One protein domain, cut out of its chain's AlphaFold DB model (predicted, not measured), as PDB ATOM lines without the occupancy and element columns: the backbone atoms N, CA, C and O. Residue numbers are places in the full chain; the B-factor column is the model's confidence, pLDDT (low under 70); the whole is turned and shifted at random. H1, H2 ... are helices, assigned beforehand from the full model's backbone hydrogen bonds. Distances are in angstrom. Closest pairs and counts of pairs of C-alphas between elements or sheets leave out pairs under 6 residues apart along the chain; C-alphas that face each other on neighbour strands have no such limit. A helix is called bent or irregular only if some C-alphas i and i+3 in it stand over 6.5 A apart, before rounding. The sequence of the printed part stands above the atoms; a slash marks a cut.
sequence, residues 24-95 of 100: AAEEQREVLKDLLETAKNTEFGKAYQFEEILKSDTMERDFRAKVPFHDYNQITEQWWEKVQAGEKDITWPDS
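What this domain is: This is residues 24 to 95 of the 100 residues of the protein "Putative auxin-regulated protein" of Algibacter lectus (UniProt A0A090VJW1). Three helices, H1, H3 and H4, make a triangle at one end of an elongated model, and H5 stands off at the other end, reached from H4 through residues 67 to 71. The short H2 lies between the triangle and H5, and the last stretch, residues 85 to 95, folds back from H5 toward H2 and the end of H1. The printed part has 72 residues with five named helices, H1 to H5 in order, and no named strand; its class is all helix. It is compact, with a radius of gyration of the C-alphas of 12.7 A, and spans 37 by 23 by 22 A.

Where its parts are: Find C-alpha 24 at (164.041, 213.451, 153.015); from there H1, the longest helix, runs through residues 24 to 39, 22.6 A from first to last C-alpha. Next come two helices of five residues each, H2 at residues 43 to 47 and H3 at residues 50 to 54. Look for H4 at C-alpha 59, (174.070, 208.979, 164.665); it runs 10.5 A, through residues 59 to 66. H5 holds residues 72 to 84, 14.1 A long, and ends at C-alpha 84, (178.546, 181.249, 153.010). H5 is irregular: C-alphas 78 and 81 are 7.1 A apart, against about 5 A in a regular helix.

How they stand to each other: Begin at H1, which touches H3 with residues 33 to 39 alone; their closest C-alphas are those of Leu 36 and Phe 50, 5.8 A apart. H3 touches H4, where the closest C-alphas, of Ile 53 and Met 59, are 5.5 A apart. H1 and H4 are close but not clearly touching, with the C-alphas of Arg 29 and Glu 60 closest at 7.3 A; they run the same way at a steep tilt of 55 degrees. H2 is close to H1 but not clearly touching it, the closest C-alphas being those of Ala 39 and Gly 45, 5.5 A apart. H2 and H5 are also close but not clearly touching, at 7.6 A between the C-alphas of Phe 44 and Trp 79, their closest. H5 touches no helix, and it is apart from H1, H3 and H4. In H1, H2, H3 and H4 every O i to N i+4 pair is within hydrogen-bond range; in H5, 6 of 9 are.

The domain as a whole: The two C-alphas farthest apart are those of Ala 24 and Ala 85, at 38.2 A. The printed part has no cut, and the four links between helices are tight. The mean pLDDT of the printed part is 95.8, and no printed residue is under 70.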
ATOM      1  N   ALA A  24     163.235 214.560 153.512       89.00
ATOM      2  CA  ALA A  24     164.041 213.451 153.015       89.00
ATOM      3  C   ALA A  24     165.253 213.141 153.914       89.00
ATOM      4  O   ALA A  24     165.709 211.997 153.948       89.00
ATOM      5  N   ALA A  25     165.798 214.130 154.634       90.00
ATOM      6  CA  ALA A  25     166.900 213.894 155.561       90.00
ATOM      7  C   ALA A  25     166.424 213.145 156.812       90.00
ATOM      8  O   ALA A  25     167.122 212.242 157.278       90.00
ATOM      9  N   GLU A  26     165.240 213.481 157.318       91.19
ATOM     10  CA  GLU A  26     164.642 212.786 158.456       91.19
ATOM     11  C   GLU A  26     164.225 211.357 158.093       91.19
ATOM     12  O   GLU A  26     164.495 210.421 158.840       91.19
ATOM     13  N   GLU A  27     163.685 211.144 156.893       92.88
ATOM     14  CA  GLU A  27     163.384 209.790 156.415       92.88
ATOM     15  C   GLU A  27     164.642 208.916 156.322       92.88
ATOM     16  O   GLU A  27     164.636 207.762 156.750       92.88
ATOM     17  N   GLN A  28     165.752 209.453 155.800       95.19
ATOM     18  CA  GLN A  28     167.020 208.715 155.747       95.19
ATOM     19  C   GLN A  28     167.592 208.436 157.144       95.19
ATOM     20  O   GLN A  28     168.201 207.382 157.347       95.19
ATOM     21  N   ARG A  29     167.391 209.348 158.105       96.12
ATOM     22  CA  ARG A  29     167.766 209.142 159.511       96.12
ATOM     23  C   ARG A  29     167.000 207.966 160.110       96.12
ATOM     24  O   ARG A  29     167.630 207.088 160.700       96.12
ATOM     25  N   GLU A  30     165.684 207.917 159.926       96.75
ATOM     26  CA  GLU A  30     164.865 206.818 160.450       96.75
ATOM     27  C   GLU A  30     165.204 205.485 159.770       96.75
ATOM     28  O   GLU A  30     165.380 204.481 160.457       96.75
ATOM     29  N   VAL A  31     165.445 205.472 158.452       97.81
ATOM     30  CA  VAL A  31     165.932 204.266 157.756       97.81
ATOM     31  C   VAL A  31     167.268 203.793 158.332       97.81
ATOM     32  O   VAL A  31     167.433 202.602 158.601       97.81
ATOM     33  N   LEU A  32     168.232 204.694 158.549       98.19
ATOM     34  CA  LEU A  32     169.510 204.331 159.164       98.19
ATOM     35  C   LEU A  32     169.294 203.733 160.559       98.19
ATOM     36  O   LEU A  32     169.857 202.683 160.865       98.19
ATOM     37  N   LYS A  33     168.471 204.373 161.388       98.56
ATOM     38  CA  LYS A  33     168.155 203.901 162.737       98.56
ATOM     39  C   LYS A  33     167.574 202.491 162.724       98.56
ATOM     40  O   LYS A  33     168.066 201.639 163.461       98.56
ATOM     41  N   ASP A  34     166.606 202.223 161.854       98.62
ATOM     42  CA  ASP A  34     165.972 200.909 161.724       98.62
ATOM     43  C   ASP A  34     166.971 199.829 161.289       98.62
ATOM     44  O   ASP A  34     166.985 198.723 161.842       98.62
ATOM     45  N   LEU A  35     167.857 200.148 160.338       98.56
ATOM     46  CA  LEU A  35     168.927 199.246 159.906       98.56
ATOM     47  C   LEU A  35     169.875 198.907 161.065       98.56
ATOM     48  O   LEU A  35     170.228 197.740 161.254       98.56
ATOM     49  N   LEU A  36     170.269 199.909 161.856       98.62
ATOM     50  CA  LEU A  36     171.149 199.721 163.010       98.62
ATOM     51  C   LEU A  36     170.464 198.941 164.133       98.62
ATOM     52  O   LEU A  36     171.070 198.011 164.664       98.62
ATOM     53  N   GLU A  37     169.214 199.266 164.473       98.69
ATOM     54  CA  GLU A  37     168.423 198.549 165.484       98.69
ATOM     55  C   GLU A  37     168.272 197.072 165.131       98.69
ATOM     56  O   GLU A  37     168.466 196.196 165.979       98.69
ATOM     57  N   THR A  38     167.992 196.796 163.858       98.44
ATOM     58  CA  THR A  38     167.852 195.434 163.342       98.44
ATOM     59  C   THR A  38     169.176 194.679 163.450       98.44
ATOM     60  O   THR A  38     169.233 193.578 163.998       98.44
ATOM     61  N   ALA A  39     170.271 195.276 162.977       98.31
ATOM     62  CA  ALA A  39     171.556 194.595 162.870       98.31
ATOM     63  C   ALA A  39     172.412 194.624 164.149       98.31
ATOM     64  O   ALA A  39     173.426 193.927 164.194       98.31
ATOM     65  N   LYS A  40     172.057 195.375 165.202       98.44
ATOM     66  CA  LYS A  40     172.937 195.591 166.375       98.44
ATOM     67  C   LYS A  40     173.420 194.317 167.070       98.44
ATOM     68  O   LYS A  40     174.518 194.298 167.618       98.44
ATOM     69  N   ASN A  41     172.622 193.251 167.021       98.19
ATOM     70  CA  ASN A  41     172.941 191.975 167.660       98.19
ATOM     71  C   ASN A  41     173.815 191.049 166.799       98.19
ATOM     72  O   ASN A  41     174.300 190.033 167.311       98.19
ATOM     73  N   THR A  42     174.035 191.396 165.531       98.38
ATOM     74  CA  THR A  42     174.913 190.654 164.621       98.38
ATOM     75  C   THR A  42     176.385 190.823 165.000       98.38
ATOM     76  O   THR A  42     176.743 191.739 165.747       98.38
ATOM     77  N   GLU A  43     177.262 189.955 164.499       98.06
ATOM     78  CA  GLU A  43     178.709 190.094 164.696       98.06
ATOM     79  C   GLU A  43     179.219 191.439 164.152       98.06
ATOM     80  O   GLU A  43     179.960 192.143 164.839       98.06
ATOM     81  N   PHE A  44     178.741 191.844 162.974       98.06
ATOM     82  CA  PHE A  44     179.039 193.128 162.341       98.06
ATOM     83  C   PHE A  44     178.567 194.305 163.200       98.06
ATOM     84  O   PHE A  44     179.333 195.228 163.483       98.06
ATOM     85  N   GLY A  45     177.318 194.255 163.674       98.31
ATOM     86  CA  GLY A  45     176.740 195.303 164.515       98.31
ATOM     87  C   GLY A  45     177.478 195.469 165.843       98.31
ATOM     88  O   GLY A  45     177.726 196.595 166.279       98.31
ATOM     89  N   LYS A  46     177.910 194.362 166.456       98.56
ATOM     90  CA  LYS A  46     178.739 194.375 167.670       98.56
ATOM     91  C   LYS A  46     180.135 194.926 167.396       98.56
ATOM     92  O   LYS A  46     180.603 195.780 168.147       98.56
ATOM     93  N   ALA A  47     180.782 194.483 166.317       98.38
ATOM     94  CA  ALA A  47     182.123 194.925 165.941       98.38
ATOM     95  C   ALA A  47     182.188 196.439 165.696       98.38
ATOM     96  O   ALA A  47     183.111 197.102 166.170       98.38
ATOM     97  N   TYR A  48     181.169 196.998 165.039       98.50
ATOM     98  CA  TYR A  48     181.069 198.435 164.777       98.50
ATOM     99  C   TYR A  48     180.254 199.217 165.818       98.50
ATOM    100  O   TYR A  48     180.029 200.417 165.656       98.50
ATOM    101  N   GLN A  49     179.879 198.575 166.928       98.50
ATOM    102  CA  GLN A  49     179.239 199.195 168.092       98.50
ATOM    103  C   GLN A  49     177.932 199.935 167.760       98.50
ATOM    104  O   GLN A  49     177.737 201.086 168.164       98.50
ATOM    105  N   PHE A  50     177.027 199.277 167.035       98.69
ATOM    106  CA  PHE A  50     175.743 199.853 166.619       98.69
ATOM    107  C   PHE A  50     174.885 200.305 167.804       98.69
ATOM    108  O   PHE A  50     174.269 201.362 167.724       98.69
ATOM    109  N   GLU A  51     174.915 199.594 168.938       98.56
ATOM    110  CA  GLU A  51     174.229 200.036 170.164       98.56
ATOM    111  C   GLU A  51     174.702 201.401 170.671       98.56
ATOM    112  O   GLU A  51     173.900 202.178 171.182       98.56
ATOM    113  N   GLU A  52     175.992 201.707 170.538       98.38
ATOM    114  CA  GLU A  52     176.533 203.001 170.956       98.38
ATOM    115  C   GLU A  52     176.225 204.091 169.930       98.38
ATOM    116  O   GLU A  52     175.983 205.234 170.303       98.38
ATOM    117  N   ILE A  53     176.180 203.741 168.639       98.56
ATOM    118  CA  ILE A  53     175.764 204.670 167.579       98.56
ATOM    119  C   ILE A  53     174.292 205.072 167.761       98.56
ATOM    120  O   ILE A  53     173.970 206.250 167.645       98.56
ATOM    121  N   LEU A  54     173.415 204.125 168.105       98.50
ATOM    122  CA  LEU A  54     171.986 204.367 168.348       98.50
ATOM    123  C   LEU A  54     171.710 205.301 169.538       98.50
ATOM    124  O   LEU A  54     170.657 205.929 169.595       98.50
ATOM    125  N   LYS A  55     172.648 205.405 170.486       98.06
ATOM    126  CA  LYS A  55     172.569 206.319 171.641       98.06
ATOM    127  C   LYS A  55     173.145 207.709 171.342       98.06
ATOM    128  O   LYS A  55     173.124 208.564 172.224       98.06
ATOM    129  N   SER A  56     173.711 207.922 170.154       97.19
ATOM    130  CA  SER A  56     174.397 209.164 169.802       97.19
ATOM    131  C   SER A  56     173.436 210.243 169.310       97.19
ATOM    132  O   SER A  56     172.616 209.998 168.427       97.19
ATOM    133  N   ASP A  57     173.645 211.477 169.774       96.38
ATOM    134  CA  ASP A  57     172.986 212.679 169.241       96.38
ATOM    135  C   ASP A  57     173.387 212.976 167.778       96.38
ATOM    136  O   ASP A  57     172.764 213.794 167.103       96.38
ATOM    137  N   THR A  58     174.450 212.335 167.274       96.69
ATOM    138  CA  THR A  58     174.980 212.505 165.911       96.69
ATOM    139  C   THR A  58     175.158 211.161 165.198       96.69
ATOM    140  O   THR A  58     176.231 210.860 164.666       96.69
ATOM    141  N   MET A  59     174.102 210.348 165.196       97.75
ATOM    142  CA  MET A  59     174.070 208.979 164.665       97.75
ATOM    143  C   MET A  59     174.700 208.829 163.267       97.75
ATOM    144  O   MET A  59     175.551 207.961 163.075       97.75
ATOM    145  N   GLU A  60     174.370 209.694 162.297       97.31
ATOM    146  CA  GLU A  60     174.890 209.583 160.916       97.31
ATOM    147  C   GLU A  60     176.409 209.778 160.851       97.31
ATOM    148  O   GLU A  60     177.118 209.104 160.097       97.31
ATOM    149  N   ARG A  61     176.914 210.743 161.630       97.94
ATOM    150  CA  ARG A  61     178.341 211.061 161.694       97.94
ATOM    151  C   ARG A  61     179.101 209.911 162.337       97.94
ATOM    152  O   ARG A  61     180.158 209.525 161.842       97.94
ATOM    153  N   ASP A  62     178.561 209.374 163.421       98.31
ATOM    154  CA  ASP A  62     179.220 208.334 164.197       98.31
ATOM    155  C   ASP A  62     179.192 206.992 163.455       98.31
ATOM    156  O   ASP A  62     180.208 206.298 163.431       98.31
ATOM    157  N   PHE A  63     178.101 206.678 162.747       98.25
ATOM    158  CA  PHE A  63     178.051 205.553 161.810       98.25
ATOM    159  C   PHE A  63     179.140 205.671 160.740       98.25
ATOM    160  O   PHE A  63     179.945 204.756 160.575       98.25
ATOM    161  N   ARG A  64     179.231 206.831 160.069       97.25
ATOM    162  CA  ARG A  64     180.247 207.089 159.034       97.25
ATOM    163  C   ARG A  64     181.675 206.970 159.567       97.25
ATOM    164  O   ARG A  64     182.570 206.577 158.827       97.25
ATOM    165  N   ALA A  65     181.905 207.360 160.817       97.56
ATOM    166  CA  ALA A  65     183.224 207.297 161.431       97.56
ATOM    167  C   ALA A  65     183.621 205.871 161.840       97.56
ATOM    168  O   ALA A  65     184.806 205.541 161.799       97.56
ATOM    169  N   LYS A  66     182.655 205.040 162.254       97.38
ATOM    170  CA  LYS A  66     182.917 203.682 162.752       97.38
ATOM    171  C   LYS A  66     182.879 202.609 161.666       97.38
ATOM    172  O   LYS A  66     183.634 201.649 161.776       97.38
ATOM    173  N   VAL A  67     182.024 202.747 160.652       97.50
ATOM    174  CA  VAL A  67     181.848 201.736 159.601       97.50
ATOM    175  C   VAL A  67     182.652 202.136 158.360       97.50
ATOM    176  O   VAL A  67     182.304 203.123 157.707       97.50
ATOM    177  N   PRO A  68     183.732 201.412 158.015       95.81
ATOM    178  CA  PRO A  68     184.509 201.706 156.821       95.81
ATOM    179  C   PRO A  68     183.725 201.345 155.556       95.81
ATOM    180  O   PRO A  68     182.857 200.472 155.550       95.81
ATOM    181  N   PHE A  69     184.079 201.989 154.446       95.62
ATOM    182  CA  PHE A  69     183.659 201.502 153.139       95.62
ATOM    183  C   PHE A  69     184.360 200.176 152.857       95.62
ATOM    184  O   PHE A  69     185.585 200.099 152.936       95.62
ATOM    185  N   HIS A  70     183.577 199.162 152.508       93.81
ATOM    186  CA  HIS A  70     184.089 197.883 152.051       93.81
ATOM    187  C   HIS A  70     183.898 197.764 150.543       93.81
ATOM    188  O   HIS A  70     182.808 198.032 150.027       93.81
ATOM    189  N   ASP A  71     184.938 197.327 149.838       96.38
ATOM    190  CA  ASP A  71     184.740 196.727 148.522       96.38
ATOM    191  C   ASP A  71     184.202 195.288 148.650       96.38
ATOM    192  O   ASP A  71     184.086 194.731 149.746       96.38
ATOM    193  N   TYR A  72     183.848 194.689 147.512       94.00
ATOM    194  CA  TYR A  72     183.257 193.353 147.472       94.00
ATOM    195  C   TYR A  72     184.161 192.271 148.082       94.00
ATOM    196  O   TYR A  72     183.669 191.395 148.794       94.00
ATOM    197  N   ASN A  73     185.472 192.323 147.834       95.62
ATOM    198  CA  ASN A  73     186.396 191.315 148.350       95.62
ATOM    199  C   ASN A  73     186.567 191.493 149.858       95.62
ATOM    200  O   ASN A  73     186.452 190.531 150.606       95.62
ATOM    201  N   GLN A  74     186.727 192.736 150.315       96.56
ATOM    202  CA  GLN A  74     186.881 193.053 151.732       96.56
ATOM    203  C   GLN A  74     185.682 192.605 152.568       96.56
ATOM    204  O   GLN A  74     185.876 191.998 153.621       96.56
ATOM    205  N   ILE A  75     184.447 192.890 152.132       95.69
ATOM    206  CA  ILE A  75     183.257 192.456 152.881       95.69
ATOM    207  C   ILE A  75     183.084 190.936 152.829       95.69
ATOM    208  O   ILE A  75     182.615 190.338 153.798       95.69
ATOM    209  N   THR A  76     183.501 190.308 151.726       94.19
ATOM    210  CA  THR A  76     183.435 188.857 151.576       94.19
ATOM    211  C   THR A  76     184.386 188.168 152.540       94.19
ATOM    212  O   THR A  76     183.928 187.406 153.387       94.19
ATOM    213  N   GLU A  77     185.670 188.508 152.478       95.38
ATOM    214  CA  GLU A  77     186.722 187.912 153.308       95.38
ATOM    215  C   GLU A  77     186.490 188.162 154.806       95.38
ATOM    216  O   GLU A  77     186.742 187.296 155.637       95.38
ATOM    217  N   GLN A  78     186.001 189.349 155.180       95.75
ATOM    218  CA  GLN A  78     185.822 189.688 156.596       95.75
ATOM    219  C   GLN A  78     184.521 189.142 157.185       95.75
ATOM    220  O   GLN A  78     184.474 188.838 158.380       95.75
ATOM    221  N   TRP A  79     183.464 189.039 156.375       95.75
ATOM    222  CA  TRP A  79     182.121 188.779 156.882       95.75
ATOM    223  C   TRP A  79     181.364 187.717 156.085       95.75
ATOM    224  O   TRP A  79     180.886 186.746 156.672       95.75
ATOM    225  N   TRP A  80     181.215 187.866 154.765       93.75
ATOM    226  CA  TRP A  80     180.308 186.982 154.018       93.75
ATOM    227  C   TRP A  80     180.818 185.552 153.841       93.75
ATOM    228  O   TRP A  80     179.982 184.673 153.651       93.75
ATOM    229  N   GLU A  81     182.115 185.267 153.977       93.88
ATOM    230  CA  GLU A  81     182.622 183.884 154.025       93.88
ATOM    231  C   GLU A  81     181.963 183.073 155.152       93.88
ATOM    232  O   GLU A  81     181.574 181.924 154.940       93.88
ATOM    233  N   LYS A  82     181.734 183.684 156.322       93.00
ATOM    234  CA  LYS A  82     181.027 183.039 157.443       93.00
ATOM    235  C   LYS A  82     179.566 182.760 157.100       93.00
ATOM    236  O   LYS A  82     179.049 181.678 157.369       93.00
ATOM    237  N   VAL A  83     178.912 183.710 156.431       92.00
ATOM    238  CA  VAL A  83     177.532 183.535 155.949       92.00
ATOM    239  C   VAL A  83     177.461 182.405 154.917       92.00
ATOM    240  O   VAL A  83     176.553 181.578 154.963       92.00
ATOM    241  N   GLN A  84     178.438 182.322 154.008       90.31
ATOM    242  CA  GLN A  84     178.546 181.249 153.010       90.31
ATOM    243  C   GLN A  84     178.819 179.888 153.662       90.31
ATOM    244  O   GLN A  84     178.329 178.869 153.175       90.31
ATOM    245  N   ALA A  85     179.537 179.867 154.786       91.50
ATOM    246  CA  ALA A  85     179.736 178.682 155.616       91.50
ATOM    247  C   ALA A  85     178.483 178.280 156.427       91.50
ATOM    248  O   ALA A  85     178.484 177.238 157.084       91.50
ATOM    249  N   GLY A  86     177.403 179.067 156.360       90.19
ATOM    250  CA  GLY A  86     176.130 178.798 157.028       90.19
ATOM    251  C   GLY A  86     176.013 179.387 158.434       90.19
ATOM    252  O   GLY A  86     175.054 179.069 159.142       90.19
ATOM    253  N   GLU A  87     176.957 180.234 158.854       92.62
ATOM    254  CA  GLU A  87     176.834 180.982 160.102       92.62
ATOM    255  C   GLU A  87     175.749 182.061 159.980       92.62
ATOM    256  O   GLU A  87     175.569 182.686 158.933       92.62
ATOM    257  N   LYS A  88     175.011 182.275 161.070       93.69
ATOM    258  CA  LYS A  88     173.908 183.239 161.139       93.69
ATOM    259  C   LYS A  88     174.333 184.501 161.871       93.69
ATOM    260  O   LYS A  88     175.311 184.497 162.612       93.69
ATOM    261  N   ASP A  89     173.552 185.560 161.683       95.75
ATOM    262  CA  ASP A  89     173.697 186.826 162.403       95.75
ATOM    263  C   ASP A  89     175.094 187.445 162.247       95.75
ATOM    264  O   ASP A  89     175.632 188.042 163.178       95.75
ATOM    265  N   ILE A  90     175.689 187.313 161.055       96.25
ATOM    266  CA  ILE A  90     177.009 187.879 160.755       96.25
ATOM    267  C   ILE A  90     176.890 189.356 160.379       96.25
ATOM    268  O   ILE A  90     177.269 190.203 161.177       96.25
ATOM    269  N   THR A  91     176.337 189.688 159.204       95.69
ATOM    270  CA  THR A  91     176.100 191.087 158.779       95.69
ATOM    271  C   THR A  91     174.645 191.519 158.870       95.69
ATOM    272  O   THR A  91     174.357 192.711 158.902       95.69
ATOM    273  N   TRP A  92     173.719 190.560 158.877       96.25
ATOM    274  CA  TRP A  92     172.283 190.814 158.945       96.25
ATOM    275  C   TRP A  92     171.581 189.681 159.706       96.25
ATOM    276  O   TRP A  92     171.978 188.521 159.523       96.25
ATOM    277  N   PRO A  93     170.569 189.974 160.545       94.62
ATOM    278  CA  PRO A  93     169.852 188.945 161.290       94.62
ATOM    279  C   PRO A  93     169.212 187.918 160.366       94.62
ATOM    280  O   PRO A  93     168.693 188.279 159.306       94.62
ATOM    281  N   ASP A  94     169.265 186.647 160.761       85.81
ATOM    282  CA  ASP A  94     168.655 185.529 160.028       85.81
ATOM    283  C   ASP A  94     169.075 185.420 158.547       85.81
ATOM    284  O   ASP A  94     168.424 184.730 157.755       85.81
ATOM    285  N   SER A  95     170.178 186.068 158.153       79.69
ATOM    286  CA  SER A  95     170.685 185.977 156.787       79.69
ATOM    287  C   SER A  95     171.068 184.534 156.463       79.69
ATOM    288  O   SER A  95     171.938 183.929 157.083       79.69
TER     289      SER A  95